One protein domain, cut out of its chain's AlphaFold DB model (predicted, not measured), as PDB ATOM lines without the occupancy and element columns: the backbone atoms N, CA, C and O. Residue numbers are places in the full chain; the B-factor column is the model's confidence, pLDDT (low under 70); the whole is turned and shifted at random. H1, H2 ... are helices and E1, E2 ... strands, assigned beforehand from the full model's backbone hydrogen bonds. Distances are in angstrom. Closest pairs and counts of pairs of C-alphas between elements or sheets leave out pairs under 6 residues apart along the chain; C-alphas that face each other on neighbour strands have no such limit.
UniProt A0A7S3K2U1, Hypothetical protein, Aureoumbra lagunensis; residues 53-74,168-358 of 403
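This is residues 53 to 74 and 168 to 358 of the 403 residues of the protein "Hypothetical protein" of Aureoumbra lagunensis (UniProt A0A7S3K2U1). A strongly twisted sheet of five strands has H6 packed along one face, with H5 by its edge strand E4 and H1 packed on H6; H2 is on the face opposite to H6, near E5. Past one end of E1 and E2 lie the short helices H3, H4 and H7 and the beginning of the long helix H8, whose residues 352 to 358 stick out. The printed part has 213 residues, with eight named helices and five named strands in the order H1 H2 E1 H3 H4 E2 E3 E4 E5 H5 H6 H7 H8. The sheet runs E4 E3 E2 E1 E5, all antiparallel; the class is mixed, and the whole is compact, with a radius of gyration of the C-alphas of 17.4 A and spans of 47 by 46 by 43 A.

Begin at edge strand E4, residues 242 to 245, and cross E3, 228 to 232, E2, 219 to 225, and E1, 188 to 195, to edge strand E5, 254 to 263, which bends by 53 degrees at residue 257. E2, E3 and E4 form a meander, each strand the antiparallel neighbour of the one before. Look within hydrogen-bond range for N 243 and O 231, 2.9 A, N 230 and O 223, 2.8 A, N 192 and O 222, 2.8 A, and N 191 and O 259, 2.8 A. H6, residues 294 to 304, is on the sheet at a height of 7.8 A, along E2 at 16 degrees on the local plane; their closest C-alphas are Thr 221 and Asn 295, 5.8 A. H5, residues 268 to 281, is on the sheet too, C-alpha 279 being 5.9 A from C-alpha 242 of E4. H1, residues 53 to 74, touches H6 with residues 59 to 64 alone, closest at C-alphas 63 and 304, 5.1 A, at a steep tilt of 60 degrees, opposite ways. H2, residues 175 to 184, is on the opposite face from H6, 10.4 A over the sheet. H4, residues 207 to 215, is close but not clearly touching H3, 199 to 203, and H8, 328 to 358, and is near H7, 316 to 321. Each O i to N i+4 pair is within range in H1, H2, H3, H4, H6 and H7, against 9 of 10 in H5 and 25 of 27 in H8.

Find C-alpha 53 at (107.293, 286.849, 264.230); H1 runs 31.8 A from there. E5 spans 25.7 A and E1 23.2 A. H8 runs 45.6 A to C-alpha 358 at (118.530, 252.848, 290.109).

The farthest C-alphas, Glu 184 and Pro 328, are 49.8 A apart. Residues 75 to 167 are not printed, a gap of 43.5 A between C-alphas 74 and 168. The links H5 to H6 and H6 to H7 are long. Mean pLDDT of the printed part is 70.6; 94 residues are under 70, among them 317 to 358.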
ATOM      1  N   PRO A  53     108.034 288.113 264.320       70.31
ATOM      2  CA  PRO A  53     107.293 286.849 264.230       70.31
ATOM      3  C   PRO A  53     107.021 286.325 262.810       70.31
ATOM      4  O   PRO A  53     107.128 285.125 262.568       70.31
ATOM      5  N   ALA A  54     106.714 287.200 261.844       71.75
ATOM      6  CA  ALA A  54     106.478 286.780 260.457       71.75
ATOM      7  C   ALA A  54     107.745 286.230 259.771       71.75
ATOM      8  O   ALA A  54     107.671 285.311 258.956       71.75
ATOM      9  N   GLU A  55     108.912 286.777 260.112       73.75
ATOM     10  CA  GLU A  55     110.200 286.323 259.589       73.75
ATOM     11  C   GLU A  55     110.632 285.004 260.240       73.75
ATOM     12  O   GLU A  55     111.099 284.103 259.541       73.75
ATOM     13  N   VAL A  56     110.407 284.858 261.552       71.00
ATOM     14  CA  VAL A  56     110.614 283.594 262.285       71.00
ATOM     15  C   VAL A  56     109.798 282.474 261.636       71.00
ATOM     16  O   VAL A  56     110.324 281.397 261.349       71.00
ATOM     17  N   GLU A  57     108.533 282.754 261.316       72.44
ATOM     18  CA  GLU A  57     107.640 281.792 260.679       72.44
ATOM     19  C   GLU A  57     108.092 281.376 259.274       72.44
ATOM     20  O   GLU A  57     108.053 280.192 258.923       72.44
ATOM     21  N   ALA A  58     108.535 282.332 258.455       74.50
ATOM     22  CA  ALA A  58     109.023 282.052 257.109       74.50
ATOM     23  C   ALA A  58     110.272 281.154 257.138       74.50
ATOM     24  O   ALA A  58     110.310 280.126 256.458       74.50
ATOM     25  N   ARG A  59     111.254 281.494 257.987       78.31
ATOM     26  CA  ARG A  59     112.485 280.706 258.165       78.31
ATOM     27  C   ARG A  59     112.192 279.295 258.672       78.31
ATOM     28  O   ARG A  59     112.790 278.329 258.202       78.31
ATOM     29  N   ARG A  60     111.231 279.158 259.588       77.56
ATOM     30  CA  ARG A  60     110.781 277.863 260.110       77.56
ATOM     31  C   ARG A  60     110.256 276.952 259.002       77.56
ATOM     32  O   ARG A  60     110.670 275.795 258.919       77.56
ATOM     33  N   LYS A  61     109.367 277.456 258.138       74.62
ATOM     34  CA  LYS A  61     108.803 276.668 257.025       74.62
ATOM     35  C   LYS A  61     109.889 276.151 256.087       74.62
ATOM     36  O   LYS A  61     109.838 274.991 255.682       74.62
ATOM     37  N   GLU A  62     110.880 276.984 255.788       77.31
ATOM     38  CA  GLU A  62     112.028 276.593 254.973       77.31
ATOM     39  C   GLU A  62     112.860 275.490 255.649       77.31
ATOM     40  O   GLU A  62     113.110 274.444 255.046       77.31
ATOM     41  N   ALA A  63     113.218 275.668 256.923       69.19
ATOM     42  CA  ALA A  63     114.023 274.698 257.666       69.19
ATOM     43  C   ALA A  63     113.321 273.334 257.823       69.19
ATOM     44  O   ALA A  63     113.939 272.282 257.637       69.19
ATOM     45  N   VAL A  64     112.016 273.322 258.116       70.31
ATOM     46  CA  VAL A  64     111.228 272.080 258.227       70.31
ATOM     47  C   VAL A  64     111.122 271.361 256.879       70.31
ATOM     48  O   VAL A  64     111.205 270.129 256.836       70.31
ATOM     49  N   ALA A  65     110.978 272.100 255.775       70.00
ATOM     50  CA  ALA A  65     110.970 271.515 254.438       70.00
ATOM     51  C   ALA A  65     112.318 270.849 254.107       70.00
ATOM     52  O   ALA A  65     112.336 269.722 253.609       70.00
ATOM     53  N   GLN A  66     113.438 271.492 254.455       70.00
ATOM     54  CA  GLN A  66     114.782 270.931 254.267       70.00
ATOM     55  C   GLN A  66     114.998 269.646 255.083       70.00
ATOM     56  O   GLN A  66     115.465 268.649 254.529       70.00
ATOM     57  N   LEU A  67     114.593 269.628 256.359       65.38
ATOM     58  CA  LEU A  67     114.661 268.436 257.222       65.38
ATOM     59  C   LEU A  67     113.779 267.289 256.704       65.38
ATOM     60  O   LEU A  67     114.161 266.120 256.724       65.38
ATOM     61  N   SER A  68     112.582 267.614 256.217       65.00
ATOM     62  CA  SER A  68     111.666 266.611 255.665       65.00
ATOM     63  C   SER A  68     112.224 265.995 254.379       65.00
ATOM     64  O   SER A  68     112.131 264.780 254.185       65.00
ATOM     65  N   TYR A  69     112.849 266.820 253.531       62.88
ATOM     66  CA  TYR A  69     113.508 266.383 252.305       62.88
ATOM     67  C   TYR A  69     114.730 265.497 252.585       62.88
ATOM     68  O   TYR A  69     114.858 264.443 251.959       62.88
ATOM     69  N   SER A  70     115.598 265.866 253.539       62.88
ATOM     70  CA  SER A  70     116.775 265.056 253.897       62.88
ATOM     71  C   SER A  70     116.369 263.670 254.409       62.88
ATOM     72  O   SER A  70     116.945 262.659 253.993       62.88
ATOM     73  N   LEU A  71     115.320 263.607 255.235       59.97
ATOM     74  CA  LEU A  71     114.774 262.354 255.746       59.97
ATOM     75  C   LEU A  71     114.197 261.485 254.620       59.97
ATOM     76  O   LEU A  71     114.489 260.292 254.560       59.97
ATOM     77  N   HIS A  72     113.434 262.076 253.693       60.22
ATOM     78  CA  HIS A  72     112.889 261.354 252.537       60.22
ATOM     79  C   HIS A  72     113.988 260.848 251.597       60.22
ATOM     80  O   HIS A  72     113.895 259.732 251.085       60.22
ATOM     81  N   ALA A  73     115.039 261.640 251.368       63.00
ATOM     82  CA  ALA A  73     116.170 261.241 250.536       63.00
ATOM     83  C   ALA A  73     116.899 260.025 251.128       63.00
ATOM     84  O   ALA A  73     117.119 259.048 250.411       63.00
ATOM     85  N   LYS A  74     117.172 260.038 252.441       60.06
ATOM     86  CA  LYS A  74     117.769 258.900 253.155       60.06
ATOM     87  C   LYS A  74     116.878 257.668 253.135       60.06
ATOM     88  O   LYS A  74     117.343 256.600 252.766       60.06
ATOM     89  N   ARG A 168     122.803 285.746 286.467       44.78
ATOM     90  CA  ARG A 168     124.194 286.239 286.439       44.78
ATOM     91  C   ARG A 168     124.997 285.955 285.156       44.78
ATOM     92  O   ARG A 168     126.074 286.522 285.024       44.78
ATOM     93  N   ASN A 169     124.522 285.134 284.209       42.78
ATOM     94  CA  ASN A 169     125.395 284.560 283.161       42.78
ATOM     95  C   ASN A 169     124.895 284.626 281.694       42.78
ATOM     96  O   ASN A 169     125.174 283.692 280.941       42.78
ATOM     97  N   ILE A 170     124.201 285.685 281.246       44.72
ATOM     98  CA  ILE A 170     123.740 285.804 279.838       44.72
ATOM     99  C   ILE A 170     124.273 287.071 279.145       44.72
ATOM    100  O   ILE A 170     124.223 288.162 279.709       44.72
ATOM    101  N   ILE A 171     124.806 286.929 277.922       49.22
ATOM    102  CA  ILE A 171     125.453 288.007 277.148       49.22
ATOM    103  C   ILE A 171     124.464 288.840 276.298       49.22
ATOM    104  O   ILE A 171     123.595 288.303 275.616       49.22
ATOM    105  N   ARG A 172     124.742 290.161 276.269       52.44
ATOM    106  CA  ARG A 172     124.332 291.245 275.330       52.44
ATOM    107  C   ARG A 172     122.960 291.903 275.411       52.44
ATOM    108  O   ARG A 172     122.654 292.767 274.595       52.44
ATOM    109  N   LEU A 173     122.227 291.655 276.478       49.16
ATOM    110  CA  LEU A 173     121.278 292.624 277.015       49.16
ATOM    111  C   LEU A 173     121.734 292.943 278.439       49.16
ATOM    112  O   LEU A 173     122.348 292.098 279.091       49.16
ATOM    113  N   SER A 174     121.472 294.156 278.936       53.28
ATOM    114  CA  SER A 174     121.638 294.382 280.375       53.28
ATOM    115  C   SER A 174     120.787 293.342 281.118       53.28
ATOM    116  O   SER A 174     119.730 292.975 280.597       53.28
ATOM    117  N   PRO A 175     121.178 292.873 282.315       55.75
ATOM    118  CA  PRO A 175     120.389 291.881 283.051       55.75
ATOM    119  C   PRO A 175     118.893 292.237 283.134       55.75
ATOM    120  O   PRO A 175     118.034 291.374 283.009       55.75
ATOM    121  N   LYS A 176     118.570 293.538 283.225       56.12
ATOM    122  CA  LYS A 176     117.195 294.065 283.198       56.12
ATOM    123  C   LYS A 176     116.495 293.936 281.838       56.12
ATOM    124  O   LYS A 176     115.298 293.666 281.800       56.12
ATOM    125  N   ALA A 177     117.195 294.191 280.734       55.72
ATOM    126  CA  ALA A 177     116.632 294.065 279.390       55.72
ATOM    127  C   ALA A 177     116.455 292.592 278.996       55.72
ATOM    128  O   ALA A 177     115.443 292.243 278.396       55.72
ATOM    129  N   PHE A 178     117.385 291.730 279.411       62.00
ATOM    130  CA  PHE A 178     117.250 290.285 279.270       62.00
ATOM    131  C   PHE A 178     116.012 289.767 280.009       62.00
ATOM    132  O   PHE A 178     115.183 289.091 279.407       62.00
ATOM    133  N   GLU A 179     115.855 290.136 281.285       59.47
ATOM    134  CA  GLU A 179     114.721 289.678 282.091       59.47
ATOM    135  C   GLU A 179     113.388 290.125 281.487       59.47
ATOM    136  O   GLU A 179     112.448 289.342 281.420       59.47
ATOM    137  N   ARG A 180     113.315 291.356 280.972       61.66
ATOM    138  CA  ARG A 180     112.109 291.867 280.315       61.66
ATOM    139  C   ARG A 180     111.737 291.056 279.076       61.66
ATOM    140  O   ARG A 180     110.623 290.557 278.997       61.66
ATOM    141  N   VAL A 181     112.682 290.887 278.149       59.75
ATOM    142  CA  VAL A 181     112.450 290.141 276.901       59.75
ATOM    143  C   VAL A 181     112.077 288.690 277.204       59.75
ATOM    144  O   VAL A 181     111.169 288.142 276.594       59.75
ATOM    145  N   ARG A 182     112.727 288.078 278.196       58.69
ATOM    146  CA  ARG A 182     112.431 286.716 278.641       58.69
ATOM    147  C   ARG A 182     111.039 286.583 279.271       58.69
ATOM    148  O   ARG A 182     110.375 285.588 279.011       58.69
ATOM    149  N   LEU A 183     110.624 287.525 280.121       62.03
ATOM    150  CA  LEU A 183     109.318 287.488 280.796       62.03
ATOM    151  C   LEU A 183     108.150 287.740 279.836       62.03
ATOM    152  O   LEU A 183     107.046 287.267 280.087       62.03
ATOM    153  N   GLU A 184     108.390 288.498 278.768       64.25
ATOM    154  CA  GLU A 184     107.399 288.784 277.727       64.25
ATOM    155  C   GLU A 184     107.355 287.695 276.643       64.25
ATOM    156  O   GLU A 184     106.334 287.549 275.971       64.25
ATOM    157  N   ALA A 185     108.435 286.922 276.485       66.50
ATOM    158  CA  ALA A 185     108.528 285.852 275.501       66.50
ATOM    159  C   ALA A 185     107.582 284.688 275.824       66.50
ATOM    160  O   ALA A 185     107.539 284.175 276.945       66.50
ATOM    161  N   VAL A 186     106.877 284.217 274.801       72.19
ATOM    162  CA  VAL A 186     105.969 283.070 274.886       72.19
ATOM    163  C   VAL A 186     106.766 281.770 274.952       72.19
ATOM    164  O   VAL A 186     106.413 280.847 275.686       72.19
ATOM    165  N   SER A 187     107.851 281.665 274.187       79.56
ATOM    166  CA  SER A 187     108.715 280.484 274.121       79.56
ATOM    167  C   SER A 187     110.174 280.891 273.896       79.56
ATOM    168  O   SER A 187     110.719 280.740 272.799       79.56
ATOM    169  N   PRO A 188     110.836 281.417 274.946       84.62
ATOM    170  CA  PRO A 188     112.212 281.878 274.851       84.62
ATOM    171  C   PRO A 188     113.169 280.719 274.562       84.62
ATOM    172  O   PRO A 188     113.098 279.659 275.191       84.62
ATOM    173  N   VAL A 189     114.109 280.967 273.653       88.44
ATOM    174  CA  VAL A 189     115.161 280.027 273.269       88.44
ATOM    175  C   VAL A 189     116.519 280.590 273.668       88.44
ATOM    176  O   VAL A 189     116.886 281.720 273.329       88.44
ATOM    177  N   ILE A 190     117.279 279.788 274.407       88.88
ATOM    178  CA  ILE A 190     118.578 280.163 274.964       88.88
ATOM    179  C   ILE A 190     119.623 279.150 274.498       88.88
ATOM    180  O   ILE A 190     119.427 277.946 274.592       88.88
ATOM    181  N   LEU A 191     120.762 279.630 274.014       92.75
ATOM    182  CA  LEU A 191     121.929 278.807 273.728       92.75
ATOM    183  C   LEU A 191     122.840 278.782 274.954       92.75
ATOM    184  O   LEU A 191     123.433 279.802 275.298       92.75
ATOM    185  N   ASN A 192     122.997 277.625 275.583       91.88
ATOM    186  CA  ASN A 192     123.973 277.406 276.644       91.88
ATOM    187  C   ASN A 192     125.310 276.980 276.029       91.88
ATOM    188  O   ASN A 192     125.376 276.029 275.251       91.88
ATOM    189  N   VAL A 193     126.379 277.697 276.370       88.56
ATOM    190  CA  VAL A 193     127.728 277.502 275.832       88.56
ATOM    191  C   VAL A 193     128.642 276.963 276.923       88.56
ATOM    192  O   VAL A 193     128.647 277.441 278.060       88.56
ATOM    193  N   TYR A 194     129.458 275.979 276.559       84.38
ATOM    194  CA  TYR A 194     130.340 275.269 277.468       84.38
ATOM    195  C   TYR A 194     131.745 275.132 276.893       84.38
ATOM    196  O   TYR A 194     131.946 274.924 275.697       84.38
ATOM    197  N   HIS A 195     132.736 275.153 277.776       78.81
ATOM    198  CA  HIS A 195     134.070 274.661 277.463       78.81
ATOM    199  C   HIS A 195     134.060 273.129 277.361       78.81
ATOM    200  O   HIS A 195     133.505 272.446 278.227       78.81
ATOM    201  N   VAL A 196     134.693 272.583 276.316       73.38
ATOM    202  CA  VAL A 196     134.758 271.132 276.097       73.38
ATOM    203  C   VAL A 196     135.595 270.439 277.179       73.38
ATOM    204  O   VAL A 196     136.709 270.858 277.479       73.38
ATOM    205  N   GLY A 197     135.056 269.350 277.746       60.91
ATOM    206  CA  GLY A 197     135.629 268.591 278.854       60.91
ATOM    207  C   GLY A 197     135.361 269.153 280.253       60.91
ATOM    208  O   GLY A 197     134.938 270.287 280.443       60.91
ATOM    209  N   ASN A 198     135.640 268.330 281.267       58.22
ATOM    210  CA  ASN A 198     135.629 268.739 282.674       58.22
ATOM    211  C   ASN A 198     137.036 269.175 283.132       58.22
ATOM    212  O   ASN A 198     138.033 268.806 282.510       58.22
ATOM    213  N   ARG A 199     137.145 269.886 284.267       52.25
ATOM    214  CA  ARG A 199     138.438 270.362 284.818       52.25
ATOM    215  C   ARG A 199     139.521 269.268 284.890       52.25
ATOM    216  O   ARG A 199     140.686 269.551 284.632       52.25
ATOM    217  N   ARG A 200     139.152 268.014 285.193       50.31
ATOM    218  CA  ARG A 200     140.090 266.876 285.281       50.31
ATOM    219  C   ARG A 200     140.533 266.360 283.910       50.31
ATOM    220  O   ARG A 200     141.702 266.037 283.742       50.31
ATOM    221  N   SER A 201     139.627 266.286 282.939       50.75
ATOM    222  CA  SER A 201     139.934 265.894 281.560       50.75
ATOM    223  C   SER A 201     140.763 266.964 280.855       50.75
ATOM    224  O   SER A 201     141.753 266.616 280.228       50.75
ATOM    225  N   ILE A 202     140.425 268.246 281.045       51.09
ATOM    226  CA  ILE A 202     141.146 269.395 280.475       51.09
ATOM    227  C   ILE A 202     142.573 269.512 281.043       51.09
ATOM    228  O   ILE A 202     143.513 269.841 280.317       51.09
ATOM    229  N   SER A 203     142.767 269.192 282.327       51.81
ATOM    230  CA  SER A 203     144.090 269.198 282.976       51.81
ATOM    231  C   SER A 203     145.097 268.244 282.307       51.81
ATOM    232  O   SER A 203     146.291 268.535 282.270       51.81
ATOM    233  N   ARG A 204     144.614 267.154 281.691       51.41
ATOM    234  CA  ARG A 204     145.449 266.145 281.015       51.41
ATOM    235  C   ARG A 204     145.894 266.527 279.601       51.41
ATOM    236  O   ARG A 204     146.775 265.865 279.065       51.41
ATOM    237  N   LEU A 205     145.306 267.558 278.991       58.41
ATOM    238  CA  LEU A 205     145.823 268.091 277.728       58.41
ATOM    239  C   LEU A 205     147.105 268.891 278.003       58.41
ATOM    240  O   LEU A 205     147.296 269.409 279.103       58.41
ATOM    241  N   ASN A 206     147.997 269.030 277.024       58.62
ATOM    242  CA  ASN A 206     149.106 269.974 277.169       58.62
ATOM    243  C   ASN A 206     148.581 271.426 277.075       58.62
ATOM    244  O   ASN A 206     147.464 271.679 276.612       58.62
ATOM    245  N   LYS A 207     149.367 272.394 277.567       64.94
ATOM    246  CA  LYS A 207     148.970 273.812 277.592       64.94
ATOM    247  C   LYS A 207     148.631 274.331 276.187       64.94
ATOM    248  O   LYS A 207     147.576 274.926 276.019       64.94
ATOM    249  N   ALA A 208     149.456 273.997 275.195       58.16
ATOM    250  CA  ALA A 208     149.262 274.404 273.806       58.16
ATOM    251  C   ALA A 208     147.908 273.948 273.237       58.16
ATOM    252  O   ALA A 208     147.174 274.752 272.679       58.16
ATOM    253  N   LEU A 209     147.518 272.690 273.449       58.84
ATOM    254  CA  LEU A 209     146.247 272.154 272.968       58.84
ATOM    255  C   LEU A 209     145.059 272.787 273.700       58.84
ATOM    256  O   LEU A 209     144.060 273.105 273.069       58.84
ATOM    257  N   ARG A 210     145.162 273.050 275.009       61.69
ATOM    258  CA  ARG A 210     144.122 273.815 275.723       61.69
ATOM    259  C   ARG A 210     143.950 275.217 275.155       61.69
ATOM    260  O   ARG A 210     142.816 275.664 275.003       61.69
ATOM    261  N   ASP A 211     145.053 275.893 274.872       62.84
ATOM    262  CA  ASP A 211     145.031 277.258 274.361       62.84
ATOM    263  C   ASP A 211     144.471 277.276 272.931       62.84
ATOM    264  O   ASP A 211     143.572 278.062 272.654       62.84
ATOM    265  N   VAL A 212     144.837 276.309 272.080       59.16
ATOM    266  CA  VAL A 212     144.240 276.113 270.744       59.16
ATOM    267  C   VAL A 212     142.734 275.841 270.814       59.16
ATOM    268  O   VAL A 212     141.985 276.394 270.020       59.16
ATOM    269  N   LEU A 213     142.240 275.052 271.771       61.59
ATOM    270  CA  LEU A 213     140.794 274.806 271.913       61.59
ATOM    271  C   LEU A 213     140.025 276.040 272.377       61.59
ATOM    272  O   LEU A 213     138.895 276.277 271.945       61.59
ATOM    273  N   ARG A 214     140.635 276.824 273.271       63.41
ATOM    274  CA  ARG A 214     140.029 278.036 273.831       63.41
ATOM    275  C   ARG A 214     140.043 279.190 272.834       63.41
ATOM    276  O   ARG A 214     139.049 279.904 272.760       63.41
ATOM    277  N   LEU A 215     141.131 279.350 272.082       59.62
ATOM    278  CA  LEU A 215     141.310 280.394 271.069       59.62
ATOM    279  C   LEU A 215     140.646 280.016 269.736       59.62
ATOM    280  O   LEU A 215     140.010 280.849 269.098       59.62
ATOM    281  N   GLY A 216     140.713 278.738 269.355       57.84
ATOM    282  CA  GLY A 216     140.086 278.183 268.154       57.84
ATOM    283  C   GLY A 216     138.571 277.990 268.266       57.84
ATOM    284  O   GLY A 216     137.925 277.649 267.279       57.84
ATOM    285  N   GLY A 217     137.982 278.221 269.443       61.50
ATOM    286  CA  GLY A 217     136.533 278.234 269.631       61.50
ATOM    287  C   GLY A 217     135.873 276.861 269.533       61.50
ATOM    288  O   GLY A 217     134.834 276.726 268.894       61.50
ATOM    289  N   VAL A 218     136.471 275.836 270.149       68.50
ATOM    290  CA  VAL A 218     135.839 274.515 270.293       68.50
ATOM    291  C   VAL A 218     134.951 274.538 271.529       68.50
ATOM    292  O   VAL A 218     135.369 274.172 272.632       68.50
ATOM    293  N   PHE A 219     133.731 275.035 271.353       83.00
ATOM    294  CA  PHE A 219     132.718 275.043 272.399       83.00
ATOM    295  C   PHE A 219     131.731 273.901 272.196       83.00
ATOM    296  O   PHE A 219     131.450 273.507 271.068       83.00
ATOM    297  N   HIS A 220     131.202 273.388 273.304       87.31
ATOM    298  CA  HIS A 220     129.979 272.601 273.275       87.31
ATOM    299  C   HIS A 220     128.794 273.540 273.458       87.31
ATOM    300  O   HIS A 220     128.864 274.475 274.260       87.31
ATOM    301  N   THR A 221     127.708 273.283 272.740       92.19
ATOM    302  CA  THR A 221     126.480 274.063 272.864       92.19
ATOM    303  C   THR A 221     125.264 273.174 273.082       92.19
ATOM    304  O   THR A 221     125.216 272.040 272.601       92.19
ATOM    305  N   GLY A 222     124.287 273.718 273.808       95.12
ATOM    306  CA  GLY A 222     122.953 273.150 273.990       95.12
ATOM    307  C   GLY A 222     121.876 274.218 273.832       95.12
ATOM    308  O   GLY A 222     122.078 275.363 274.229       95.12
ATOM    309  N   VAL A 223     120.742 273.857 273.232       95.81
ATOM    310  CA  VAL A 223     119.581 274.746 273.066       95.81
ATOM    311  C   VAL A 223     118.574 274.463 274.175       95.81
ATOM    312  O   VAL A 223     118.005 273.376 274.248       95.81
ATOM    313  N   GLU A 224     118.358 275.449 275.035       92.81
ATOM    314  CA  GLU A 224     117.327 275.485 276.067       92.81
ATOM    315  C   GLU A 224     116.038 276.077 275.500       92.81
ATOM    316  O   GLU A 224     116.007 277.219 275.040       92.81
ATOM    317  N   VAL A 225     114.967 275.285 275.553       88.12
ATOM    318  CA  VAL A 225     113.605 275.680 275.181       88.12
ATOM    319  C   VAL A 225     112.611 274.882 276.029       88.12
ATOM    320  O   VAL A 225     112.864 273.725 276.369       88.12
ATOM    321  N   CYS A 226     111.502 275.504 276.440       83.75
ATOM    322  CA  CYS A 226     110.532 274.910 277.376       83.75
ATOM    323  C   CYS A 226     111.176 274.358 278.669       83.75
ATOM    324  O   CYS A 226     110.757 273.329 279.194       83.75
ATOM    325  N   GLY A 227     112.229 275.019 279.168       80.00
ATOM    326  CA  GLY A 227     112.932 274.632 280.399       80.00
ATOM    327  C   GLY A 227     113.816 273.384 280.289       80.00
ATOM    328  O   GLY A 227     114.343 272.925 281.303       80.00
ATOM    329  N   ILE A 228     114.000 272.835 279.084       83.31
ATOM    330  CA  ILE A 228     114.832 271.656 278.829       83.31
ATOM    331  C   ILE A 228     115.943 272.041 277.855       83.31
ATOM    332  O   ILE A 228     115.684 272.645 276.818       83.31
ATOM    333  N   GLU A 229     117.182 271.677 278.186       90.00
ATOM    334  CA  GLU A 229     118.327 271.864 277.300       90.00
ATOM    335  C   GLU A 229     118.567 270.618 276.455       90.00
ATOM    336  O   GLU A 229     118.603 269.511 276.991       90.00
ATOM    337  N   TRP A 230     118.761 270.812 275.150       93.31
ATOM    338  CA  TRP A 230     118.987 269.767 274.159       93.31
ATOM    339  C   TRP A 230     120.333 269.944 273.467       93.31
ATOM    340  O   TRP A 230     120.635 271.011 272.928       93.31
ATOM    341  N   SER A 231     121.099 268.860 273.414       93.44
ATOM    342  CA  SER A 231     122.428 268.810 272.808       93.44
ATOM    343  C   SER A 231     122.618 267.510 272.032       93.44
ATOM    344  O   SER A 231     121.811 266.585 272.126       93.44
ATOM    345  N   TYR A 232     123.712 267.421 271.281       89.88
ATOM    346  CA  TYR A 232     124.089 266.231 270.523       89.88
ATOM    347  C   TYR A 232     125.501 265.778 270.894       89.88
ATOM    348  O   TYR A 232     126.374 266.604 271.159       89.88
ATOM    349  N   GLY A 233     125.720 264.470 270.945       84.25
ATOM    350  CA  GLY A 233     127.007 263.881 271.293       84.25
ATOM    351  C   GLY A 233     127.146 262.461 270.766       84.25
ATOM    352  O   GLY A 233     126.152 261.810 270.434       84.25
ATOM    353  N   TYR A 234     128.388 261.981 270.714       80.50
ATOM    354  CA  TYR A 234     128.680 260.617 270.298       80.50
ATOM    355  C   TYR A 234     128.024 259.592 271.234       80.50
ATOM    356  O   TYR A 234     127.989 259.744 272.462       80.50
ATOM    357  N   CYS A 235     127.506 258.526 270.632       72.50
ATOM    358  CA  CYS A 235     127.050 257.343 271.337       72.50
ATOM    359  C   CYS A 235     127.289 256.103 270.476       72.50
ATOM    360  O   CYS A 235     126.825 256.052 269.347       72.50
ATOM    361  N   GLU A 236     127.968 255.103 271.038       65.62
ATOM    362  CA  GLU A 236     128.289 253.833 270.366       65.62
ATOM    363  C   GLU A 236     127.060 252.950 270.091       65.62
ATOM    364  O   GLU A 236     127.045 252.145 269.165       65.62
ATOM    365  N   GLU A 237     126.009 253.083 270.902       74.38
ATOM    366  CA  GLU A 237     124.757 252.349 270.709       74.38
ATOM    367  C   GLU A 237     124.052 252.901 269.453       74.38
ATOM    368  O   GLU A 237     124.080 254.110 269.226       74.38
ATOM    369  N   GLN A 238     123.393 252.044 268.658       79.12
ATOM    370  CA  GLN A 238     122.606 252.424 267.466       79.12
ATOM    371  C   GLN A 238     121.338 253.211 267.848       79.12
ATOM    372  O   GLN A 238     120.206 252.776 267.651       79.12
ATOM    373  N   ARG A 239     121.532 254.373 268.468       82.94
ATOM    374  CA  ARG A 239     120.503 255.257 269.000       82.94
ATOM    375  C   ARG A 239     120.826 256.704 268.684       82.94
ATOM    376  O   ARG A 239     121.950 257.045 268.324       82.94
ATOM    377  N   SER A 240     119.840 257.570 268.889       86.69
ATOM    378  CA  SER A 240     120.040 259.009 268.763       86.69
ATOM    379  C   SER A 240     121.156 259.499 269.691       86.69
ATOM    380  O   SER A 240     121.199 259.152 270.877       86.69
ATOM    381  N   GLY A 241     122.032 260.337 269.140       86.62
ATOM    382  CA  GLY A 241     123.034 261.082 269.898       86.62
ATOM    383  C   GLY A 241     122.453 262.341 270.538       86.62
ATOM    384  O   GLY A 241     123.138 263.009 271.308       86.62
ATOM    385  N   VAL A 242     121.197 262.687 270.227       90.00
ATOM    386  CA  VAL A 242     120.498 263.814 270.848       90.00
ATOM    387  C   VAL A 242     120.139 263.434 272.280       90.00
ATOM    388  O   VAL A 242     119.524 262.393 272.534       90.00
ATOM    389  N   PHE A 243     120.489 264.289 273.228       85.50
ATOM    390  CA  PHE A 243     120.207 264.096 274.643       85.50
ATOM    391  C   PHE A 243     119.707 265.387 275.280       85.50
ATOM    392  O   PHE A 243     119.903 266.475 274.739       85.50
ATOM    393  N   SER A 244     119.071 265.246 276.442       85.88
ATOM    394  CA  SER A 244     118.624 266.374 277.246       85.88
ATOM    395  C   SER A 244     119.370 266.472 278.573       85.88
ATOM    396  O   SER A 244     119.838 265.477 279.140       85.88
ATOM    397  N   SER A 245     119.463 267.692 279.089       81.19
ATOM    398  CA  SER A 245     119.932 267.987 280.438       81.19
ATOM    399  C   SER A 245     119.096 269.091 281.071       81.19
ATOM    400  O   SER A 245     118.317 269.781 280.411       81.19
ATOM    401  N   ARG A 246     119.273 269.275 282.383       82.25
ATOM    402  CA  ARG A 246     118.835 270.521 283.010       82.25
ATOM    403  C   ARG A 246     119.615 271.685 282.382       82.25
ATOM    404  O   ARG A 246     120.801 271.492 282.084       82.25
ATOM    405  N   PRO A 247     118.984 272.857 282.221       86.12
ATOM    406  CA  PRO A 247     119.661 274.075 281.801       86.12
ATOM    407  C   PRO A 247     121.003 274.273 282.501       86.12
ATOM    408  O   PRO A 247     121.069 274.223 283.731       86.12
ATOM    409  N   ARG A 248     122.064 274.502 281.721       86.06
ATOM    410  CA  ARG A 248     123.427 274.822 282.187       86.06
ATOM    411  C   ARG A 248     124.130 273.690 282.937       86.06
ATOM    412  O   ARG A 248     125.200 273.890 283.510       86.06
ATOM    413  N   GLN A 249     123.538 272.499 282.947       81.31
ATOM    414  CA  GLN A 249     124.012 271.338 283.697       81.31
ATOM    415  C   GLN A 249     124.406 270.187 282.768       81.31
ATOM    416  O   GLN A 249     124.216 269.016 283.113       81.31
ATOM    417  N   CYS A 250     124.962 270.496 281.591       79.56
ATOM    418  CA  CYS A 250     125.551 269.461 280.752       79.56
ATOM    419  C   CYS A 250     126.601 268.668 281.565       79.56
ATOM    420  O   CYS A 250     127.550 269.249 282.096       79.56
ATOM    421  N   PRO A 251     126.459 267.337 281.700       65.88
ATOM    422  CA  PRO A 251     127.218 266.553 282.681       65.88
ATOM    423  C   PRO A 251     128.708 266.382 282.342       65.88
ATOM    424  O   PRO A 251     129.492 265.929 283.181       65.88
ATOM    425  N   VAL A 252     129.101 266.691 281.107       68.88
ATOM    426  CA  VAL A 252     130.450 266.441 280.575       68.88
ATOM    427  C   VAL A 252     131.278 267.719 280.464       68.88
ATOM    428  O   VAL A 252     132.499 267.680 280.636       68.88
ATOM    429  N   HIS A 253     130.616 268.839 280.185       77.56
ATOM    430  CA  HIS A 253     131.243 270.092 279.788       77.56
ATOM    431  C   HIS A 253     131.136 271.136 280.901       77.56
ATOM    432  O   HIS A 253     130.268 271.061 281.768       77.56
ATOM    433  N   VAL A 254     132.039 272.117 280.907       79.75
ATOM    434  CA  VAL A 254     132.027 273.182 281.920       79.75
ATOM    435  C   VAL A 254     131.258 274.373 281.380       79.75
ATOM    436  O   VAL A 254     131.665 274.963 280.381       79.75
ATOM    437  N   TYR A 255     130.164 274.724 282.052       83.00
ATOM    438  CA  TYR A 255     129.332 275.860 281.671       83.00
ATOM    439  C   TYR A 255     130.147 277.154 281.636       83.00
ATOM    440  O   TYR A 255     130.984 277.398 282.511       83.00
ATOM    441  N   ARG A 256     129.907 277.962 280.605       82.81
ATOM    442  CA  ARG A 256     130.592 279.232 280.374       82.81
ATOM    443  C   ARG A 256     129.611 280.396 280.419       82.81
ATOM    444  O   ARG A 256     129.781 281.299 281.227       82.81
ATOM    445  N   GLU A 257     128.620 280.389 279.538       81.50
ATOM    446  CA  GLU A 257     127.694 281.507 279.341       81.50
ATOM    447  C   GLU A 257     126.422 281.028 278.634       81.50
ATOM    448  O   GLU A 257     126.427 279.956 278.028       81.50
ATOM    449  N   SER A 258     125.347 281.818 278.683       84.50
ATOM    450  CA  SER A 258     124.217 281.652 277.767       84.50
ATOM    451  C   SER A 258     124.048 282.851 276.841       84.50
ATOM    452  O   SER A 258     124.425 283.983 277.159       84.50
ATOM    453  N   VAL A 259     123.443 282.596 275.687       82.88
ATOM    454  CA  VAL A 259     123.103 283.593 274.672       82.88
ATOM    455  C   VAL A 259     121.619 283.464 274.368       82.88
ATOM    456  O   VAL A 259     121.148 282.380 274.039       82.88
ATOM    457  N   TYR A 260     120.867 284.555 274.475       82.94
ATOM    458  CA  TYR A 260     119.471 284.563 274.043       82.94
ATOM    459  C   TYR A 260     119.407 284.544 272.514       82.94
ATOM    460  O   TYR A 260     119.988 285.420 271.875       82.94
ATOM    461  N   LEU A 261     118.733 283.545 271.941       81.88
ATOM    462  CA  LEU A 261     118.588 283.415 270.488       81.88
ATOM    463  C   LEU A 261     117.322 284.104 269.969       81.88
ATOM    464  O   LEU A 261     117.309 284.571 268.835       81.88
ATOM    465  N   GLY A 262     116.274 284.189 270.790       81.56
ATOM    466  CA  GLY A 262     114.995 284.792 270.420       81.56
ATOM    467  C   GLY A 262     113.805 284.070 271.046       81.56
ATOM    468  O   GLY A 262     113.969 283.163 271.864       81.56
ATOM    469  N   ASP A 263     112.602 284.491 270.669       82.44
ATOM    470  CA  ASP A 263     111.346 283.815 270.995       82.44
ATOM    471  C   ASP A 263     110.859 283.074 269.749       82.44
ATOM    472  O   ASP A 263     110.712 283.684 268.689       82.44
ATOM    473  N   CYS A 264     110.649 281.761 269.856       82.50
ATOM    474  CA  CYS A 264     110.175 280.963 268.727       82.50
ATOM    475  C   CYS A 264     108.645 280.964 268.593       82.50
ATOM    476  O   CYS A 264     108.135 280.557 267.553       82.50
ATOM    477  N   GLY A 265     107.908 281.390 269.627       79.12
ATOM    478  CA  GLY A 265     106.442 281.414 269.624       79.12
ATOM    479  C   GLY A 265     105.763 280.042 269.493       79.12
ATOM    480  O   GLY A 265     104.577 279.993 269.176       79.12
ATOM    481  N   LEU A 266     106.491 278.938 269.706       77.50
ATOM    482  CA  LEU A 266     105.998 277.573 269.489       77.50
ATOM    483  C   LEU A 266     105.458 276.914 270.750       77.50
ATOM    484  O   LEU A 266     106.066 276.964 271.815       77.50
ATOM    485  N   GLY A 267     104.378 276.154 270.597       76.88
ATOM    486  CA  GLY A 267     103.888 275.291 271.660       76.88
ATOM    487  C   GLY A 267     104.833 274.121 271.956       76.88
ATOM    488  O   GLY A 267     105.543 273.600 271.093       76.88
ATOM    489  N   ALA A 268     104.760 273.614 273.186       77.19
ATOM    490  CA  ALA A 268     105.537 272.461 273.645       77.19
ATOM    491  C   ALA A 268     105.366 271.208 272.749       77.19
ATOM    492  O   ALA A 268     106.319 270.458 272.529       77.19
ATOM    493  N   LEU A 269     104.167 270.992 272.188       77.81
ATOM    494  CA  LEU A 269     103.875 269.877 271.275       77.81
ATOM    495  C   LEU A 269     104.556 270.020 269.906       77.81
ATOM    496  O   LEU A 269     105.009 269.022 269.338       77.81
ATOM    497  N   GLU A 270     104.661 271.242 269.383       80.00
ATOM    498  CA  GLU A 270     105.361 271.516 268.123       80.00
ATOM    499  C   GLU A 270     106.860 271.254 268.291       80.00
ATOM    500  O   GLU A 270     107.454 270.499 267.518       80.00
ATOM    501  N   ILE A 271     107.446 271.773 269.373       83.00
ATOM    502  CA  ILE A 271     108.861 271.572 269.716       83.00
ATOM    503  C   ILE A 271     109.171 270.080 269.902       83.00
ATOM    504  O   ILE A 271     110.154 269.569 269.359       83.00
ATOM    505  N   LYS A 272     108.303 269.348 270.610       82.19
ATOM    506  CA  LYS A 272     108.409 267.890 270.779       82.19
ATOM    507  C   LYS A 272     108.388 267.152 269.437       82.19
ATOM    508  O   LYS A 272     109.183 266.235 269.227       82.19
ATOM    509  N   SER A 273     107.512 267.554 268.519       81.69
ATOM    510  CA  SER A 273     107.406 266.940 267.191       81.69
ATOM    511  C   SER A 273     108.668 267.176 266.356       81.69
ATOM    512  O   SER A 273     109.181 266.242 265.739       81.69
ATOM    513  N   MET A 274     109.233 268.384 266.409       85.62
ATOM    514  CA  MET A 274     110.504 268.703 265.752       85.62
ATOM    515  C   MET A 274     111.672 267.896 266.324       85.62
ATOM    516  O   MET A 274     112.449 267.307 265.571       85.62
ATOM    517  N   LEU A 275     111.776 267.801 267.652       86.31
ATOM    518  CA  LEU A 275     112.808 266.998 268.309       86.31
ATOM    519  C   LEU A 275     112.707 265.519 267.928       86.31
ATOM    520  O   LEU A 275     113.735 264.871 267.745       86.31
ATOM    521  N   LYS A 276     111.496 264.978 267.746       86.44
ATOM    522  CA  LYS A 276     111.304 263.600 267.268       86.44
ATOM    523  C   LYS A 276     111.897 263.386 265.871       86.44
ATOM    524  O   LYS A 276     112.491 262.337 265.630       86.44
ATOM    525  N   LEU A 277     111.763 264.361 264.972       87.06
ATOM    526  CA  LEU A 277     112.376 264.313 263.640       87.06
ATOM    527  C   LEU A 277     113.902 264.406 263.734       87.06
ATOM    528  O   LEU A 277     114.599 263.536 263.214       87.06
ATOM    529  N   LEU A 278     114.421 265.385 264.480       87.94
ATOM    530  CA  LEU A 278     115.863 265.559 264.666       87.94
ATOM    531  C   LEU A 278     116.510 264.323 265.304       87.94
ATOM    532  O   LEU A 278     117.562 263.876 264.862       87.94
ATOM    533  N   ARG A 279     115.863 263.690 266.288       88.94
ATOM    534  CA  ARG A 279     116.375 262.464 266.923       88.94
ATOM    535  C   ARG A 279     116.602 261.319 265.937       88.94
ATOM    536  O   ARG A 279     117.523 260.539 266.159       88.94
ATOM    537  N   ARG A 280     115.797 261.225 264.872       86.56
ATOM    538  CA  ARG A 280     115.931 260.197 263.823       86.56
ATOM    539  C   ARG A 280     117.105 260.469 262.884       86.56
ATOM    540  O   ARG A 280     117.724 259.533 262.402       86.56
ATOM    541  N   GLU A 281     117.412 261.735 262.620       87.94
ATOM    542  CA  GLU A 281     118.498 262.125 261.709       87.94
ATOM    543  C   GLU A 281     119.869 262.218 262.404       87.94
ATOM    544  O   GLU A 281     120.924 262.025 261.784       87.94
ATOM    545  N   TRP A 282     119.860 262.513 263.702       88.00
ATOM    546  CA  TRP A 282     121.044 262.748 264.520       88.00
ATOM    547  C   TRP A 282     121.365 261.517 265.374       88.00
ATOM    548  O   TRP A 282     121.186 261.500 266.598       88.00
ATOM    549  N   MET A 283     121.843 260.466 264.704       88.38
ATOM    550  CA  MET A 283     122.292 259.219 265.328       88.38
ATOM    551  C   MET A 283     123.643 259.398 266.016       88.38
ATOM    552  O   MET A 283     124.495 260.137 265.537       88.38
ATOM    553  N   GLY A 284     123.837 258.755 267.164       83.69
ATOM    554  CA  GLY A 284     125.060 258.846 267.961       83.69
ATOM    555  C   GLY A 284     126.314 258.402 267.208       83.69
ATOM    556  O   GLY A 284     127.295 259.144 267.258       83.69
ATOM    557  N   PRO A 285     126.282 257.273 266.472       83.12
ATOM    558  CA  PRO A 285     127.424 256.807 265.686       83.12
ATOM    559  C   PRO A 285     127.850 257.752 264.554       83.12
ATOM    560  O   PRO A 285     128.996 257.697 264.124       83.12
ATOM    561  N   ASP A 286     126.963 258.642 264.100       84.81
ATOM    562  CA  ASP A 286     127.267 259.613 263.040       84.81
ATOM    563  C   ASP A 286     128.037 260.845 263.546       84.81
ATOM    564  O   ASP A 286     128.303 261.761 262.764       84.81
ATOM    565  N   TYR A 287     128.306 260.939 264.851       82.06
ATOM    566  CA  TYR A 287     128.940 262.121 265.421       82.06
ATOM    567  C   TYR A 287     130.354 262.285 264.858       82.06
ATOM    568  O   TYR A 287     131.204 261.409 265.005       82.06
ATOM    569  N   ASP A 288     130.618 263.447 264.268       78.19
ATOM    570  CA  ASP A 288     131.919 263.826 263.729       78.19
ATOM    571  C   ASP A 288     132.297 265.211 264.248       78.19
ATOM    572  O   ASP A 288     131.555 266.182 264.068       78.19
ATOM    573  N   LEU A 289     133.476 265.316 264.862       74.50
ATOM    574  CA  LEU A 289     133.948 266.538 265.510       74.50
ATOM    575  C   LEU A 289     133.966 267.780 264.613       74.50
ATOM    576  O   LEU A 289     133.830 268.894 265.123       74.50
ATOM    577  N   LEU A 290     134.157 267.623 263.305       73.38
ATOM    578  CA  LEU A 290     134.301 268.737 262.369       73.38
ATOM    579  C   LEU A 290     133.046 268.963 261.527       73.38
ATOM    580  O   LEU A 290     132.751 270.098 261.157       73.38
ATOM    581  N   ARG A 291     132.320 267.895 261.193       77.75
ATOM    582  CA  ARG A 291     131.278 267.911 260.158       77.75
ATOM    583  C   ARG A 291     129.875 267.676 260.707       77.75
ATOM    584  O   ARG A 291     128.915 268.129 260.089       77.75
ATOM    585  N   LYS A 292     129.744 266.984 261.841       84.69
ATOM    586  CA  LYS A 292     128.456 266.645 262.458       84.69
ATOM    587  C   LYS A 292     128.614 266.577 263.975       84.69
ATOM    588  O   LYS A 292     128.594 265.506 264.568       84.69
ATOM    589  N   ASN A 293     128.791 267.739 264.596       85.56
ATOM    590  CA  ASN A 293     129.012 267.871 266.035       85.56
ATOM    591  C   ASN A 293     127.828 268.557 266.748       85.56
ATOM    592  O   ASN A 293     126.806 268.888 266.142       85.56
ATOM    593  N   CYS A 294     127.969 268.785 268.058       90.25
ATOM    594  CA  CYS A 294     126.964 269.472 268.875       90.25
ATOM    595  C   CYS A 294     126.564 270.860 268.345       90.25
ATOM    596  O   CYS A 294     125.387 271.202 268.380       90.25
ATOM    597  N   ASN A 295     127.506 271.629 267.799       90.62
ATOM    598  CA  ASN A 295     127.247 272.957 267.252       90.62
ATOM    599  C   ASN A 295     126.499 272.893 265.920       90.62
ATOM    600  O   ASN A 295     125.662 273.750 265.646       90.62
ATOM    601  N   ASN A 296     126.759 271.877 265.090       89.50
ATOM    602  CA  ASN A 296     125.944 271.644 263.899       89.50
ATOM    603  C   ASN A 296     124.497 271.322 264.298       89.50
ATOM    604  O   ASN A 296     123.569 271.876 263.714       89.50
ATOM    605  N   PHE A 297     124.305 270.484 265.323       94.38
ATOM    606  CA  PHE A 297     122.973 270.153 265.832       94.38
ATOM    607  C   PHE A 297     122.236 271.387 266.356       94.38
ATOM    608  O   PHE A 297     121.107 271.638 265.943       94.38
ATOM    609  N   THR A 298     122.859 272.179 267.232       94.88
ATOM    610  CA  THR A 298     122.219 273.379 267.794       94.88
ATOM    611  C   THR A 298     121.952 274.443 266.733       94.88
ATOM    612  O   THR A 298     120.938 275.130 266.817       94.88
ATOM    613  N   THR A 299     122.785 274.526 265.689       91.62
ATOM    614  CA  THR A 299     122.519 275.352 264.498       91.62
ATOM    615  C   THR A 299     121.265 274.884 263.770       91.62
ATOM    616  O   THR A 299     120.363 275.683 263.531       91.62
ATOM    617  N   VAL A 300     121.166 273.593 263.444       93.00
ATOM    618  CA  VAL A 300     119.990 273.041 262.754       93.00
ATOM    619  C   VAL A 300     118.734 273.186 263.608       93.00
ATOM    620  O   VAL A 300     117.692 273.584 263.097       93.00
ATOM    621  N   PHE A 301     118.825 272.931 264.913       95.12
ATOM    622  CA  PHE A 301     117.684 273.058 265.810       95.12
ATOM    623  C   PHE A 301     117.230 274.520 265.959       95.12
ATOM    624  O   PHE A 301     116.040 274.792 265.847       95.12
ATOM    625  N   SER A 302     118.158 275.470 266.109       92.50
ATOM    626  CA  SER A 302     117.859 276.913 266.131       92.50
ATOM    627  C   SER A 302     117.197 277.396 264.835       92.50
ATOM    628  O   SER A 302     116.189 278.104 264.875       92.50
ATOM    629  N   ASN A 303     117.701 276.958 263.677       88.00
ATOM    630  CA  ASN A 303     117.088 277.248 262.378       88.00
ATOM    631  C   ASN A 303     115.684 276.655 262.260       88.00
ATOM    632  O   ASN A 303     114.766 277.334 261.810       88.00
ATOM    633  N   ALA A 304     115.493 275.416 262.715       87.62
ATOM    634  CA  ALA A 304     114.187 274.775 262.725       87.62
ATOM    635  C   ALA A 304     113.187 275.542 263.613       87.62
ATOM    636  O   ALA A 304     112.005 275.601 263.290       87.62
ATOM    637  N   LEU A 305     113.654 276.170 264.699       86.94
ATOM    638  CA  LEU A 305     112.859 277.062 265.557       86.94
ATOM    639  C   LEU A 305     112.625 278.458 264.938       86.94
ATOM    640  O   LEU A 305     111.966 279.287 265.557       86.94
ATOM    641  N   GLY A 306     113.154 278.728 263.739       84.06
ATOM    642  CA  GLY A 306     112.996 279.993 263.012       84.06
ATOM    643  C   GLY A 306     113.966 281.106 263.429       84.06
ATOM    644  O   GLY A 306     113.831 282.237 262.970       84.06
ATOM    645  N   LEU A 307     114.958 280.811 264.275       84.56
ATOM    646  CA  LEU A 307     115.832 281.822 264.892       84.56
ATOM    647  C   LEU A 307     117.153 282.050 264.142       84.56
ATOM    648  O   LEU A 307     117.898 282.976 264.456       84.56
ATOM    649  N   GLY A 308     117.429 281.247 263.112       83.56
ATOM    650  CA  GLY A 308     118.667 281.317 262.340       83.56
ATOM    651  C   GLY A 308     119.834 280.568 262.991       83.56
ATOM    652  O   GLY A 308     119.656 279.762 263.909       83.56
ATOM    653  N   ASP A 309     121.042 280.850 262.503       85.38
ATOM    654  CA  ASP A 309     122.274 280.231 262.991       85.38
ATOM    655  C   ASP A 309     122.662 280.693 264.400       85.38
ATOM    656  O   ASP A 309     122.468 281.845 264.793       85.38
ATOM    657  N   ILE A 310     123.327 279.800 265.138       86.38
ATOM    658  CA  ILE A 310     123.997 280.159 266.391       86.38
ATOM    659  C   ILE A 310     125.202 281.086 266.121       86.38
ATOM    660  O   ILE A 310     125.731 281.122 265.004       86.38
ATOM    661  N   PRO A 311     125.725 281.796 267.140       83.75
ATOM    662  CA  PRO A 311     126.886 282.657 266.962       83.75
ATOM    663  C   PRO A 311     128.096 281.925 266.360       83.75
ATOM    664  O   PRO A 311     128.564 280.910 266.880       83.75
ATOM    665  N   LYS A 312     128.658 282.487 265.281       79.38
ATOM    666  CA  LYS A 312     129.732 281.865 264.480       79.38
ATOM    667  C   LYS A 312     130.994 281.515 265.278       79.38
ATOM    668  O   LYS A 312     131.745 280.630 264.868       79.38
ATOM    669  N   TRP A 313     131.238 282.201 266.396       77.94
ATOM    670  CA  TRP A 313     132.386 281.959 267.273       77.94
ATOM    671  C   TRP A 313     132.285 280.635 268.047       77.94
ATOM    672  O   TRP A 313     133.313 280.110 268.465       77.94
ATOM    673  N   CYS A 314     131.083 280.061 268.193       79.56
ATOM    674  CA  CYS A 314     130.876 278.793 268.899       79.56
ATOM    675  C   CYS A 314     131.507 277.587 268.179       79.56
ATOM    676  O   CYS A 314     131.809 276.594 268.831       79.56
ATOM    677  N   ASN A 315     131.693 277.662 266.852       74.94
ATOM    678  CA  ASN A 315     132.148 276.543 266.015       74.94
ATOM    679  C   ASN A 315     133.284 276.938 265.048       74.94
ATOM    680  O   ASN A 315     133.336 276.471 263.907       74.94
ATOM    681  N   ARG A 316     134.175 277.852 265.461       71.75
ATOM    682  CA  ARG A 316     135.205 278.434 264.575       71.75
ATOM    683  C   ARG A 316     136.197 277.378 264.075       71.75
ATOM    684  O   ARG A 316     136.451 277.332 262.875       71.75
ATOM    685  N   LEU A 317     136.680 276.487 264.949       67.00
ATOM    686  CA  LEU A 317     137.632 275.436 264.569       67.00
ATOM    687  C   LEU A 317     137.054 274.482 263.521       67.00
ATOM    688  O   LEU A 317     137.731 274.182 262.547       67.00
ATOM    689  N   ALA A 318     135.810 274.032 263.692       66.88
ATOM    690  CA  ALA A 318     135.171 273.142 262.726       66.88
ATOM    691  C   ALA A 318     135.032 273.816 261.352       66.88
ATOM    692  O   ALA A 318     135.292 273.195 260.328       66.88
ATOM    693  N   ARG A 319     134.708 275.115 261.323       66.00
ATOM    694  CA  ARG A 319     134.611 275.890 260.076       66.00
ATOM    695  C   ARG A 319     135.960 276.054 259.373       66.00
ATOM    696  O   ARG A 319     136.021 275.922 258.154       66.00
ATOM    697  N   LEU A 320     137.028 276.328 260.124       64.44
ATOM    698  CA  LEU A 320     138.382 276.441 259.572       64.44
ATOM    699  C   LEU A 320     138.926 275.073 259.134       64.44
ATOM    700  O   LEU A 320     139.462 274.943 258.041       64.44
ATOM    701  N   GLY A 321     138.719 274.033 259.940       59.59
ATOM    702  CA  GLY A 321     139.153 272.667 259.636       59.59
ATOM    703  C   GLY A 321     138.385 272.008 258.486       59.59
ATOM    704  O   GLY A 321     138.927 271.130 257.830       59.59
ATOM    705  N   ALA A 322     137.146 272.428 258.212       58.28
ATOM    706  CA  ALA A 322     136.369 271.945 257.069       58.28
ATOM    707  C   ALA A 322     136.689 272.670 255.748       58.28
ATOM    708  O   ALA A 322     136.267 272.192 254.696       58.28
ATOM    709  N   SER A 323     137.385 273.814 255.795       54.34
ATOM    710  CA  SER A 323     137.692 274.658 254.627       54.34
ATOM    711  C   SER A 323     139.162 274.630 254.190       54.34
ATOM    712  O   SER A 323     139.477 275.179 253.139       54.34
ATOM    713  N   LEU A 324     140.050 273.983 254.952       46.16
ATOM    714  CA  LEU A 324     141.491 273.933 254.689       46.16
ATOM    715  C   LEU A 324     141.999 272.486 254.628       46.16
ATOM    716  O   LEU A 324     141.554 271.641 255.408       46.16
ATOM    717  N   ASP A 325     142.992 272.234 253.768       46.72
ATOM    718  CA  ASP A 325     143.882 271.080 253.909       46.72
ATOM    719  C   ASP A 325     144.548 271.176 255.283       46.72
ATOM    720  O   ASP A 325     145.317 272.093 255.585       46.72
ATOM    721  N   ILE A 326     144.140 270.272 256.165       52.03
ATOM    722  CA  ILE A 326     144.400 270.343 257.596       52.03
ATOM    723  C   ILE A 326     145.918 270.338 257.823       52.03
ATOM    724  O   ILE A 326     146.588 269.346 257.525       52.03
ATOM    725  N   THR A 327     146.470 271.416 258.389       53.50
ATOM    726  CA  THR A 327     147.879 271.425 258.802       53.50
ATOM    727  C   THR A 327     148.122 270.277 259.796       53.50
ATOM    728  O   THR A 327     147.227 269.952 260.585       53.50
ATOM    729  N   PRO A 328     149.304 269.634 259.793       54.50
ATOM    730  CA  PRO A 328     149.581 268.475 260.648       54.50
ATOM    731  C   PRO A 328     149.233 268.705 262.128       54.50
ATOM    732  O   PRO A 328     148.700 267.805 262.779       54.50
ATOM    733  N   ASP A 329     149.432 269.931 262.618       52.41
ATOM    734  CA  ASP A 329     149.148 270.341 263.995       52.41
ATOM    735  C   ASP A 329     147.646 270.400 264.307       52.41
ATOM    736  O   ASP A 329     147.203 269.904 265.347       52.41
ATOM    737  N   ILE A 330     146.824 270.926 263.389       52.69
ATOM    738  CA  ILE A 330     145.358 270.919 263.525       52.69
ATOM    739  C   ILE A 330     144.840 269.481 263.412       52.69
ATOM    740  O   ILE A 330     143.988 269.069 264.197       52.69
ATOM    741  N   ALA A 331     145.402 268.669 262.513       55.69
ATOM    742  CA  ALA A 331     145.031 267.263 262.370       55.69
ATOM    743  C   ALA A 331     145.377 266.462 263.631       55.69
ATOM    744  O   ALA A 331     144.639 265.554 264.016       55.69
ATOM    745  N   GLN A 332     146.497 266.776 264.282       55.44
ATOM    746  CA  GLN A 332     146.908 266.157 265.537       55.44
ATOM    747  C   GLN A 332     146.037 266.619 266.711       55.44
ATOM    748  O   GLN A 332     145.665 265.790 267.547       55.44
ATOM    749  N   ALA A 333     145.641 267.894 266.749       53.72
ATOM    750  CA  ALA A 333     144.685 268.414 267.721       53.72
ATOM    751  C   ALA A 333     143.311 267.736 267.575       53.72
ATOM    752  O   ALA A 333     142.797 267.194 268.551       53.72
ATOM    753  N   VAL A 334     142.767 267.660 266.355       54.59
ATOM    754  CA  VAL A 334     141.495 266.977 266.050       54.59
ATOM    755  C   VAL A 334     141.567 265.490 266.398       54.59
ATOM    756  O   VAL A 334     140.679 264.973 267.071       54.59
ATOM    757  N   ARG A 335     142.659 264.797 266.045       55.12
ATOM    758  CA  ARG A 335     142.874 263.389 266.433       55.12
ATOM    759  C   ARG A 335     142.974 263.192 267.945       55.12
ATOM    760  O   ARG A 335     142.595 262.133 268.444       55.12
ATOM    761  N   SER A 336     143.500 264.171 268.674       51.84
ATOM    762  CA  SER A 336     143.582 264.131 270.139       51.84
ATOM    763  C   SER A 336     142.227 264.414 270.794       51.84
ATOM    764  O   SER A 336     141.930 263.843 271.841       51.84
ATOM    765  N   LEU A 337     141.390 265.245 270.166       54.19
ATOM    766  CA  LEU A 337     140.022 265.529 270.601       54.19
ATOM    767  C   LEU A 337     139.064 264.376 270.325       54.19
ATOM    768  O   LEU A 337     138.302 264.035 271.218       54.19
ATOM    769  N   ASN A 338     139.154 263.731 269.157       52.28
ATOM    770  CA  ASN A 338     138.345 262.548 268.839       52.28
ATOM    771  C   ASN A 338     138.511 261.472 269.931       52.28
ATOM    772  O   ASN A 338     137.531 260.931 270.428       52.28
ATOM    773  N   ARG A 339     139.743 261.269 270.427       46.91
ATOM    774  CA  ARG A 339     140.022 260.348 271.548       46.91
ATOM    775  C   ARG A 339     139.457 260.806 272.899       46.91
ATOM    776  O   ARG A 339     139.253 259.978 273.784       46.91
ATOM    777  N   LEU A 340     139.265 262.109 273.116       49.84
ATOM    778  CA  LEU A 340     138.649 262.642 274.338       49.84
ATOM    779  C   LEU A 340     137.121 262.554 274.280       49.84
ATOM    780  O   LEU A 340     136.507 262.265 275.309       49.84
ATOM    781  N   ASP A 341     136.540 262.720 273.093       49.66
ATOM    782  CA  ASP A 341     135.113 262.546 272.823       49.66
ATOM    783  C   ASP A 341     134.678 261.080 272.979       49.66
ATOM    784  O   ASP A 341     133.653 260.830 273.616       49.66
ATOM    785  N   ASP A 342     135.506 260.107 272.574       45.25
ATOM    786  CA  ASP A 342     135.293 258.679 272.876       45.25
ATOM    787  C   ASP A 342     135.213 258.424 274.394       45.25
ATOM    788  O   ASP A 342     134.304 257.768 274.906       45.25
ATOM    789  N   ILE A 343     136.128 259.017 275.167       44.75
ATOM    790  CA  ILE A 343     136.175 258.879 276.632       44.75
ATOM    791  C   ILE A 343     134.979 259.582 277.306       44.75
ATOM    792  O   ILE A 343     134.518 259.162 278.377       44.75
ATOM    793  N   HIS A 344     134.458 260.657 276.712       50.16
ATOM    794  CA  HIS A 344     133.314 261.419 277.222       50.16
ATOM    795  C   HIS A 344     131.968 260.785 276.861       50.16
ATOM    796  O   HIS A 344     131.084 260.744 277.720       50.16
ATOM    797  N   ALA A 345     131.842 260.187 275.679       46.59
ATOM    798  CA  ALA A 345     130.699 259.373 275.277       46.59
ATOM    799  C   ALA A 345     130.566 258.093 276.115       46.59
ATOM    800  O   ALA A 345     129.473 257.782 276.592       46.59
ATOM    801  N   ILE A 346     131.683 257.417 276.421       42.16
ATOM    802  CA  ILE A 346     131.710 256.279 277.362       42.16
ATOM    803  C   ILE A 346     131.224 256.718 278.757       42.16
ATOM    804  O   ILE A 346     130.520 255.982 279.457       42.16
ATOM    805  N   ARG A 347     131.558 257.943 279.189       45.69
ATOM    806  CA  ARG A 347     131.092 258.495 280.473       45.69
ATOM    807  C   ARG A 347     129.607 258.867 280.439       45.69
ATOM    808  O   ARG A 347     128.919 258.611 281.427       45.69
ATOM    809  N   MET A 348     129.108 259.396 279.320       47.34
ATOM    810  CA  MET A 348     127.678 259.632 279.091       47.34
ATOM    811  C   MET A 348     126.890 258.326 279.143       47.34
ATOM    812  O   MET A 348     125.945 258.221 279.920       47.34
ATOM    813  N   GLN A 349     127.324 257.287 278.429       44.94
ATOM    814  CA  GLN A 349     126.705 255.959 278.485       44.94
ATOM    815  C   GLN A 349     126.668 255.387 279.909       44.94
ATOM    816  O   GLN A 349     125.645 254.843 280.322       44.94
ATOM    817  N   ARG A 350     127.735 255.551 280.705       42.31
ATOM    818  CA  ARG A 350     127.751 255.110 282.114       42.31
ATOM    819  C   ARG A 350     126.787 255.899 283.004       42.31
ATOM    820  O   ARG A 350     126.160 255.290 283.865       42.31
ATOM    821  N   LEU A 351     126.648 257.212 282.800       45.75
ATOM    822  CA  LEU A 351     125.693 258.057 283.534       45.75
ATOM    823  C   LEU A 351     124.231 257.763 283.151       45.75
ATOM    824  O   LEU A 351     123.353 257.786 284.014       45.75
ATOM    825  N   PHE A 352     123.963 257.439 281.884       44.25
ATOM    826  CA  PHE A 352     122.637 257.002 281.437       44.25
ATOM    827  C   PHE A 352     122.300 255.588 281.950       44.25
ATOM    828  O   PHE A 352     121.207 255.375 282.475       44.25
ATOM    829  N   ARG A 353     123.252 254.641 281.912       42.84
ATOM    830  CA  ARG A 353     123.078 253.258 282.412       42.84
ATOM    831  C   ARG A 353     122.961 253.151 283.938       42.84
ATOM    832  O   ARG A 353     122.370 252.197 284.439       42.84
ATOM    833  N   SER A 354     123.526 254.085 284.704       35.09
ATOM    834  CA  SER A 354     123.370 254.096 286.166       35.09
ATOM    835  C   SER A 354     122.007 254.640 286.599       35.09
ATOM    836  O   SER A 354     121.416 254.107 287.536       35.09
ATOM    837  N   ARG A 355     121.445 255.622 285.877       41.94
ATOM    838  CA  ARG A 355     120.082 256.131 286.120       41.94
ATOM    839  C   ARG A 355     118.984 255.105 285.820       41.94
ATOM    840  O   ARG A 355     118.000 255.060 286.554       41.94
ATOM    841  N   THR A 356     119.157 254.246 284.812       35.34
ATOM    842  CA  THR A 356     118.213 253.144 284.532       35.34
ATOM    843  C   THR A 356     118.258 252.050 285.593       35.34
ATOM    844  O   THR A 356     117.206 251.593 286.032       35.34
ATOM    845  N   LYS A 357     119.456 251.681 286.074       33.66
ATOM    846  CA  LYS A 357     119.625 250.660 287.124       33.66
ATOM    847  C   LYS A 357     119.062 251.068 288.489       33.66
ATOM    848  O   LYS A 357     118.586 250.206 289.222       33.66
ATOM    849  N   VAL A 358     119.110 252.355 288.844       36.50
ATOM    850  CA  VAL A 358     118.530 252.848 290.109       36.50
ATOM    851  C   VAL A 358     116.999 252.781 290.073       36.50
ATOM    852  O   VAL A 358     116.398 252.324 291.043       36.50
TER     853      VAL A 358